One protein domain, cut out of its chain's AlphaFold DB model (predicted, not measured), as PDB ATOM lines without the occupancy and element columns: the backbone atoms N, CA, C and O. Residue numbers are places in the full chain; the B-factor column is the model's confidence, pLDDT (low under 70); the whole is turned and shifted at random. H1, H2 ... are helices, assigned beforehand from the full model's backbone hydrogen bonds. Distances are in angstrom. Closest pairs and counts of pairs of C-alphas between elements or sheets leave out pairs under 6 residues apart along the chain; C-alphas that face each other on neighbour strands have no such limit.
ATOM      1  N   GLU A  51      92.424 125.372 120.898       94.31
ATOM      2  CA  GLU A  51      92.041 125.429 122.306       94.31
ATOM      3  C   GLU A  51      92.238 124.070 122.988       94.31
ATOM      4  O   GLU A  51      92.220 123.025 122.339       94.31
ATOM      5  N   GLY A  52      92.423 124.097 124.307       93.31
ATOM      6  CA  GLY A  52      92.651 122.896 125.106       93.31
ATOM      7  C   GLY A  52      91.441 121.968 125.189       93.31
ATOM      8  O   GLY A  52      90.290 122.414 125.194       93.31
ATOM      9  N   GLN A  53      91.713 120.668 125.290       94.75
ATOM     10  CA  GLN A  53      90.707 119.610 125.357       94.75
ATOM     11  C   GLN A  53      90.796 118.830 126.677       94.75
ATOM     12  O   GLN A  53      91.861 118.662 127.273       94.75
ATOM     13  N   ALA A  54      89.655 118.343 127.164       93.75
ATOM     14  CA  ALA A  54      89.630 117.492 128.348       93.75
ATOM     15  C   ALA A  54      90.290 116.138 128.051       93.75
ATOM     16  O   ALA A  54      89.964 115.497 127.054       93.75
ATOM     17  N   ILE A  55      91.188 115.710 128.940       92.00
ATOM     18  CA  ILE A  55      91.800 114.383 128.887       92.00
ATOM     19  C   ILE A  55      90.879 113.378 129.588       92.00
ATOM     20  O   ILE A  55      90.404 113.633 130.697       92.00
ATOM     21  N   ASN A  56      90.663 112.219 128.968       91.50
ATOM     22  CA  ASN A  56      89.984 111.087 129.585       91.50
ATOM     23  C   ASN A  56      90.976 110.034 130.120       91.50
ATOM     24  O   ASN A  56      92.180 110.081 129.872       91.50
ATOM     25  N   ARG A  57      90.460 109.063 130.876       88.38
ATOM     26  CA  ARG A  57      91.281 108.032 131.518       88.38
ATOM     27  C   ARG A  57      92.053 107.160 130.519       88.38
ATOM     28  O   ARG A  57      93.216 106.877 130.763       88.38
ATOM     29  N   GLU A  58      91.434 106.783 129.406       88.81
ATOM     30  CA  GLU A  58      92.066 105.947 128.375       88.81
ATOM     31  C   GLU A  58      93.259 106.666 127.725       88.81
ATOM     32  O   GLU A  58      94.308 106.073 127.493       88.81
ATOM     33  N   GLN A  59      93.135 107.975 127.494       90.25
ATOM     34  CA  GLN A  59      94.221 108.814 126.988       90.25
ATOM     35  C   GLN A  59      95.367 108.936 127.998       90.25
ATOM     36  O   GLN A  59      96.526 108.901 127.598       90.25
ATOM     37  N   VAL A  60      95.065 109.053 129.298       86.94
ATOM     38  CA  VAL A  60      96.095 109.023 130.352       86.94
ATOM     39  C   VAL A  60      96.837 107.694 130.330       86.94
ATOM     40  O   VAL A  60      98.057 107.698 130.253       86.94
ATOM     41  N   GLU A  61      96.112 106.576 130.363       85.62
ATOM     42  CA  GLU A  61      96.708 105.237 130.438       85.62
ATOM     43  C   GLU A  61      97.571 104.901 129.210       85.62
ATOM     44  O   GLU A  61      98.545 104.169 129.344       85.62
ATOM     45  N   PHE A  62      97.257 105.452 128.032       87.25
ATOM     46  CA  PHE A  62      98.040 105.213 126.817       87.25
ATOM     47  C   PHE A  62      99.238 106.160 126.649       87.25
ATOM     48  O   PHE A  62     100.312 105.744 126.214       87.25
ATOM     49  N   TYR A  63      99.047 107.457 126.916       87.12
ATOM     50  CA  TYR A  63     100.042 108.483 126.581       87.12
ATOM     51  C   TYR A  63     100.953 108.871 127.743       87.12
ATOM     52  O   TYR A  63     102.004 109.465 127.495       87.12
ATOM     53  N   LEU A  64     100.568 108.584 128.990       84.12
ATOM     54  CA  LEU A  64     101.428 108.812 130.146       84.12
ATOM     55  C   LEU A  64     102.103 107.502 130.553       84.12
ATOM     56  O   LEU A  64     101.413 106.501 130.742       84.12
ATOM     57  N   PRO A  65     103.430 107.503 130.752       74.31
ATOM     58  CA  PRO A  65     104.106 106.342 131.306       74.31
ATOM     59  C   PRO A  65     103.573 106.051 132.716       74.31
ATOM     60  O   PRO A  65     103.276 106.973 133.483       74.31
ATOM     61  N   GLU A  66     103.500 104.767 133.086       69.25
ATOM     62  CA  GLU A  66     102.997 104.322 134.401       69.25
ATOM     63  C   GLU A  66     103.736 104.968 135.583       69.25
ATOM     64  O   GLU A  66     103.196 105.083 136.686       69.25
ATOM     65  N   LYS A  67     104.981 105.402 135.368       66.44
ATOM     66  CA  LYS A  67     105.784 106.107 136.361       66.44
ATOM     67  C   LYS A  67     106.344 107.380 135.758       66.44
ATOM     68  O   LYS A  67     106.976 107.314 134.713       66.44
ATOM     69  N   TRP A  68     106.171 108.500 136.465       61.81
ATOM     70  CA  TRP A  68     106.862 109.782 136.260       61.81
ATOM     71  C   TRP A  68     108.093 109.873 137.190       61.81
ATOM     72  O   TRP A  68     108.111 110.631 138.156       61.81
ATOM     73  N   GLU A  69     109.108 109.042 136.967       55.19
ATOM     74  CA  GLU A  69     110.404 109.133 137.632       55.19
ATOM     75  C   GLU A  69     111.329 110.099 136.872       55.19
ATOM     76  O   GLU A  69     111.842 109.809 135.792       55.19
ATOM     77  N   MET A  70     111.571 111.275 137.459       52.38
ATOM     78  CA  MET A  70     112.675 112.137 137.034       52.38
ATOM     79  C   MET A  70     114.027 111.506 137.399       52.38
ATOM     80  O   MET A  70     114.177 110.914 138.466       52.38
ATOM     81  N   LEU A  71     114.998 111.698 136.502       51.53
ATOM     82  CA  LEU A  71     116.448 111.501 136.626       51.53
ATOM     83  C   LEU A  71     116.965 110.949 137.971       51.53
ATOM     84  O   LEU A  71     117.065 111.675 138.961       51.53
ATOM     85  N   ARG A  72     117.482 109.715 137.948       50.97
ATOM     86  CA  ARG A  72     118.611 109.330 138.808       50.97
ATOM     87  C   ARG A  72     119.892 109.488 137.990       50.97
ATOM     88  O   ARG A  72     119.994 108.947 136.896       50.97
ATOM     89  N   GLU A  73     120.850 110.253 138.507       55.66
ATOM     90  CA  GLU A  73     122.217 110.337 137.958       55.66
ATOM     91  C   GLU A  73     122.337 110.822 136.497       55.66
ATOM     92  O   GLU A  73     123.196 110.366 135.746       55.66
ATOM     93  N   GLY A  74     121.503 111.770 136.059       56.44
ATOM     94  CA  GLY A  74     121.718 112.413 134.753       56.44
ATOM     95  C   GLY A  74     121.188 111.639 133.534       56.44
ATOM     96  O   GLY A  74     121.302 112.150 132.424       56.44
ATOM     97  N   LYS A  75     120.569 110.460 133.711       53.69
ATOM     98  CA  LYS A  75     119.887 109.723 132.630       53.69
ATOM     99  C   LYS A  75     118.360 109.830 132.702       53.69
ATOM    100  O   LYS A  75     117.755 109.494 133.721       53.69
ATOM    101  N   LEU A  76     117.747 110.302 131.613       57.91
ATOM    102  CA  LEU A  76     116.307 110.164 131.394       57.91
ATOM    103  C   LEU A  76     115.981 108.666 131.362       57.91
ATOM    104  O   LEU A  76     116.686 107.901 130.708       57.91
ATOM    105  N   LEU A  77     114.960 108.251 132.113       62.88
ATOM    106  CA  LEU A  77     114.501 106.857 132.136       62.88
ATOM    107  C   LEU A  77     113.507 106.547 131.008       62.88
ATOM    108  O   LEU A  77     113.149 105.388 130.846       62.88
ATOM    109  N   TYR A  78     113.097 107.569 130.253       70.75
ATOM    110  CA  TYR A  78     112.149 107.461 129.149       70.75
ATOM    111  C   TYR A  78     112.857 107.452 127.814       70.75
ATOM    112  O   TYR A  78     113.826 108.198 127.624       70.75
ATOM    113  N   ASP A  79     112.328 106.666 126.890       74.94
ATOM    114  CA  ASP A  79     112.706 106.796 125.493       74.94
ATOM    115  C   ASP A  79     112.038 108.020 124.832       74.94
ATOM    116  O   ASP A  79     111.134 108.668 125.376       74.94
ATOM    117  N   ASP A  80     112.523 108.371 123.641       78.81
ATOM    118  CA  ASP A  80     112.025 109.522 122.887       78.81
ATOM    119  C   ASP A  80     110.534 109.384 122.518       78.81
ATOM    120  O   ASP A  80     109.839 110.392 122.361       78.81
ATOM    121  N   GLU A  81     110.022 108.159 122.378       81.31
ATOM    122  CA  GLU A  81     108.629 107.894 122.019       81.31
ATOM    123  C   GLU A  81     107.688 108.130 123.208       81.31
ATOM    124  O   GLU A  81     106.660 108.795 123.051       81.31
ATOM    125  N   GLU A  82     108.055 107.670 124.403       82.12
ATOM    126  CA  GLU A  82     107.341 107.934 125.655       82.12
ATOM    127  C   GLU A  82     107.287 109.435 125.964       82.12
ATOM    128  O   GLU A  82     106.217 109.977 126.263       82.12
ATOM    129  N   LEU A  83     108.416 110.139 125.816       83.19
ATOM    130  CA  LEU A  83     108.478 111.593 125.989       83.19
ATOM    131  C   LEU A  83     107.590 112.321 124.979       83.19
ATOM    132  O   LEU A  83     106.857 113.249 125.337       83.19
ATOM    133  N   LEU A  84     107.620 111.893 123.716       86.06
ATOM    134  CA  LEU A  84     106.786 112.468 122.670       86.06
ATOM    135  C   LEU A  84     105.294 112.222 122.931       86.06
ATOM    136  O   LEU A  84     104.473 113.103 122.673       86.06
ATOM    137  N   ASN A  85     104.924 111.050 123.439       88.56
ATOM    138  CA  ASN A  85     103.542 110.719 123.779       88.56
ATOM    139  C   ASN A  85     103.027 111.564 124.948       88.56
ATOM    140  O   ASN A  85     101.953 112.166 124.830       88.56
ATOM    141  N   ALA A  86     103.825 111.718 126.005       88.25
ATOM    142  CA  ALA A  86     103.503 112.617 127.107       88.25
ATOM    143  C   ALA A  86     103.346 114.068 126.617       88.25
ATOM    144  O   ALA A  86     102.379 114.748 126.967       88.25
ATOM    145  N   LEU A  87     104.248 114.528 125.741       88.94
ATOM    146  CA  LEU A  87     104.174 115.865 125.153       88.94
ATOM    147  C   LEU A  87     102.894 116.060 124.329       88.94
ATOM    148  O   LEU A  87     102.218 117.073 124.497       88.94
ATOM    149  N   LYS A  88     102.517 115.098 123.476       90.56
ATOM    150  CA  LYS A  88     101.265 115.161 122.698       90.56
ATOM    151  C   LYS A  88     100.048 115.324 123.603       90.56
ATOM    152  O   LYS A  88      99.192 116.154 123.310       90.56
ATOM    153  N   LEU A  89      99.988 114.576 124.705       92.19
ATOM    154  CA  LEU A  89      98.882 114.665 125.656       92.19
ATOM    155  C   LEU A  89      98.825 116.034 126.350       92.19
ATOM    156  O   LEU A  89      97.747 116.609 126.504       92.19
ATOM    157  N   ILE A  90      99.982 116.590 126.722       90.56
ATOM    158  CA  ILE A  90     100.081 117.931 127.313       90.56
ATOM    159  C   ILE A  90      99.580 118.994 126.326       90.56
ATOM    160  O   ILE A  90      98.755 119.834 126.692       90.56
ATOM    161  N   ILE A  91     100.028 118.940 125.067       92.00
ATOM    162  CA  ILE A  91      99.602 119.879 124.018       92.00
ATOM    163  C   ILE A  91      98.102 119.749 123.763       92.00
ATOM    164  O   ILE A  91      97.412 120.761 123.670       92.00
ATOM    165  N   PHE A  92      97.581 118.524 123.696       93.75
ATOM    166  CA  PHE A  92      96.151 118.265 123.556       93.75
ATOM    167  C   PHE A  92      95.341 118.912 124.690       93.75
ATOM    168  O   PHE A  92      94.312 119.542 124.448       93.75
ATOM    169  N   ASN A  93      95.823 118.825 125.932       94.00
ATOM    170  CA  ASN A  93      95.119 119.391 127.077       94.00
ATOM    171  C   ASN A  93      95.151 120.915 127.146       94.00
ATOM    172  O   ASN A  93      94.160 121.548 127.508       94.00
ATOM    173  N   ILE A  94      96.296 121.502 126.816       93.19
ATOM    174  CA  ILE A  94      96.524 122.943 126.931       93.19
ATOM    175  C   ILE A  94      96.025 123.689 125.683       93.19
ATOM    176  O   ILE A  94      95.585 124.838 125.787       93.19
ATOM    177  N   GLY A  95      96.045 123.032 124.523       92.81
ATOM    178  CA  GLY A  95      95.747 123.598 123.212       92.81
ATOM    179  C   GLY A  95      97.011 124.043 122.477       92.81
ATOM    180  O   GLY A  95      97.991 124.507 123.078       92.81
ATOM    181  N   VAL A  96      96.986 123.938 121.145       89.62
ATOM    182  CA  VAL A  96      98.127 124.301 120.285       89.62
ATOM    183  C   VAL A  96      98.496 125.772 120.450       89.62
ATOM    184  O   VAL A  96      99.676 126.096 120.536       89.62
ATOM    185  N   LYS A  97      97.507 126.665 120.547       87.94
ATOM    186  CA  LYS A  97      97.755 128.109 120.625       87.94
ATOM    187  C   LYS A  97      98.593 128.470 121.851       87.94
ATOM    188  O   LYS A  97      99.667 129.041 121.712       87.94
ATOM    189  N   LYS A  98      98.147 128.043 123.034       88.56
ATOM    190  CA  LYS A  98      98.872 128.274 124.293       88.56
ATOM    191  C   LYS A  98     100.252 127.616 124.300       88.56
ATOM    192  O   LYS A  98     101.182 128.170 124.871       88.56
ATOM    193  N   THR A  99     100.390 126.455 123.658       88.44
ATOM    194  CA  THR A  99     101.692 125.790 123.506       88.44
ATOM    195  C   THR A  99     102.644 126.624 122.645       88.44
ATOM    196  O   THR A  99     103.811 126.780 122.985       88.44
ATOM    197  N   LEU A 100     102.169 127.199 121.542       85.94
ATOM    198  CA  LEU A 100     102.996 128.063 120.699       85.94
ATOM    199  C   LEU A 100     103.325 129.396 121.384       85.94
ATOM    200  O   LEU A 100     104.415 129.919 121.176       85.94
ATOM    201  N   ASP A 101     102.428 129.912 122.227       86.19
ATOM    202  CA  ASP A 101     102.643 131.157 122.973       86.19
ATOM    203  C   ASP A 101     103.800 131.055 123.987       86.19
ATOM    204  O   ASP A 101     104.427 132.068 124.302       86.19
ATOM    205  N   VAL A 102     104.112 129.851 124.489       85.81
ATOM    206  CA  VAL A 102     105.246 129.637 125.410       85.81
ATOM    207  C   VAL A 102     106.575 129.400 124.693       85.81
ATOM    208  O   VAL A 102     107.632 129.533 125.310       85.81
ATOM    209  N   ILE A 103     106.550 129.066 123.401       82.31
ATOM    210  CA  ILE A 103     107.767 128.891 122.609       82.31
ATOM    211  C   ILE A 103     108.238 130.279 122.152       82.31
ATOM    212  O   ILE A 103     107.469 131.010 121.522       82.31
ATOM    213  N   PRO A 104     109.500 130.671 122.415       86.19
ATOM    214  CA  PRO A 104     110.010 131.950 121.946       86.19
ATOM    215  C   PRO A 104     109.849 132.082 120.427       86.19
ATOM    216  O   PRO A 104     110.285 131.223 119.660       86.19
ATOM    217  N   GLN A 105     109.252 133.187 119.984       80.06
ATOM    218  CA  GLN A 105     108.928 133.422 118.570       80.06
ATOM    219  C   GLN A 105     110.152 133.326 117.649       80.06
ATOM    220  O   GLN A 105     110.031 132.928 116.491       80.06
ATOM    221  N   ASP A 106     111.341 133.647 118.158       83.25
ATOM    222  CA  ASP A 106     112.585 133.542 117.396       83.25
ATOM    223  C   ASP A 106     112.964 132.091 117.082       83.25
ATOM    224  O   ASP A 106     113.463 131.829 115.990       83.25
ATOM    225  N   PHE A 107     112.656 131.136 117.967       79.38
ATOM    226  CA  PHE A 107     112.845 129.707 117.694       79.38
ATOM    227  C   PHE A 107     111.885 129.215 116.606       79.38
ATOM    228  O   PHE A 107     112.299 128.510 115.688       79.38
ATOM    229  N   ILE A 108     110.619 129.645 116.657       77.50
ATOM    230  CA  ILE A 108     109.614 129.300 115.637       77.50
ATOM    231  C   ILE A 108     110.056 129.827 114.265       77.50
ATOM    232  O   ILE A 108     110.041 129.096 113.276       77.50
ATOM    233  N   LYS A 109     110.508 131.085 114.204       79.88
ATOM    234  CA  LYS A 109     111.012 131.700 112.968       79.88
ATOM    235  C   LYS A 109     112.250 130.987 112.426       79.88
ATOM    236  O   LYS A 109     112.331 130.780 111.222       79.88
ATOM    237  N   GLN A 110     113.203 130.611 113.281       81.50
ATOM    238  CA  GLN A 110     114.403 129.877 112.857       81.50
ATOM    239  C   GLN A 110     114.050 128.532 112.214       81.50
ATOM    240  O   GLN A 110     114.571 128.216 111.143       81.50
ATOM    241  N   TYR A 111     113.119 127.788 112.823       77.62
ATOM    242  CA  TYR A 111     112.621 126.523 112.286       77.62
ATOM    243  C   TYR A 111     111.920 126.707 110.928       77.62
ATOM    244  O   TYR A 111     112.264 126.034 109.958       77.62
ATOM    245  N   LEU A 112     110.988 127.663 110.827       79.38
ATOM    246  CA  LEU A 112     110.243 127.933 109.588       79.38
ATOM    247  C   LEU A 112     111.133 128.441 108.447       79.38
ATOM    248  O   LEU A 112     110.877 128.140 107.284       79.38
ATOM    249  N   ASN A 113     112.193 129.181 108.772       81.88
ATOM    250  CA  ASN A 113     113.139 129.708 107.792       81.88
ATOM    251  C   ASN A 113     114.195 128.675 107.357       81.88
ATOM    252  O   ASN A 113     115.114 129.027 106.618       81.88
ATOM    253  N   GLY A 114     114.095 127.417 107.809       59.31
ATOM    254  CA  GLY A 114     115.016 126.345 107.423       59.31
ATOM    255  C   GLY A 114     116.455 126.583 107.883       59.31
ATOM    256  O   GLY A 114     117.387 126.050 107.278       59.31
ATOM    257  N   ILE A 115     116.659 127.392 108.930       53.97
ATOM    258  CA  ILE A 115     117.995 127.676 109.446       53.97
ATOM    259  C   ILE A 115     118.454 126.458 110.257       53.97
ATOM    260  O   ILE A 115     118.348 126.417 111.479       53.97
ATOM    261  N   ASN A 116     119.002 125.468 109.550       50.88
ATOM    262  CA  ASN A 116     119.982 124.533 110.091       50.88
ATOM    263  C   ASN A 116     121.202 125.347 110.541       50.88
ATOM    264  O   ASN A 116     122.176 125.511 109.805       50.88
TER     265      ASN A 116
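AT A GLANCE: This is residues 51 to 116 of the 126 residues of an uncharacterized protein of Bacillus sp. OV166 (UniProt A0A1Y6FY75). A loose, open arrangement of helices: a helical hairpin of short H1 and longer H2, followed by two short helices, H3 and H4, that step away from the end of H2 one after the other. The long loop between H1 and H2 reaches out from the hairpin, with residues 71 to 76 sticking out, while residues 51 to 56 run across the opposite end, where H1 begins and H2 ends. The printed part has 66 residues with four named helices, H1, H2, H3 and H4 in that order, and no named strand; its class is all helix. It is loose, with a radius of gyration of the C-alphas of 14.7 A, and flat, spanning 38 by 34 by 16 A.

HOW THE PARTS SIT: The longest helix is H2, residues 80 to 94. H1, residues 57 to 63, touches it, and the closest C-alphas, those of Tyr 63 and Asn 85, are 5.0 A apart. The two form a helical hairpin and run opposite ways at a steep tilt of 41 degrees. H3, residues 96 to 102, is close to H2 but not clearly touching it, with the closest C-alphas, those of Ile 91 and Thr 99, 6.3 A apart. The lines of H2 and H3 are about perpendicular, at 80 degrees. H4, residues 105 to 112, touches no helix; it is only just apart from H3, with their closest C-alphas 8.4 A apart. H4 is also apart from H1 and H2, and H1 is apart from H3. In H1, H2, H3 and H4 every backbone O i to N i+4 pair is within hydrogen-bond range.

IN THESE COORDINATES: H2 is 20.9 A long, from C-alpha 80 at (112.025, 109.522, 122.887) to C-alpha 94 at (96.524, 122.943, 126.931). H1 runs from Arg 57 to Tyr 63 over 10.1 A and begins with C-alpha 57 at (91.281, 108.032, 131.518). H3 runs from Val 96 to Val 102 over 10.3 A. H4 runs from Gln 105 to Leu 112 over 10.6 A and ends with C-alpha 112 at (110.243, 127.933, 109.588).

THE WHOLE: The two C-alphas farthest apart, those of Arg 57 and Ile 115, are 39.8 A apart. The printed part has no cut. The link from H1 to H2 is long, with 16 residues, while those from H2 to H3 and from H3 to H4 are tight. Residues 71 to 76 stand free, and so do residues 101 to 106 and residues 109 to 114, of which 109 to 112 belong to H4. The mean pLDDT of the printed part is 79.6; the model's confidence is low, under 70, at residues 66 to 77 and 114 to 116.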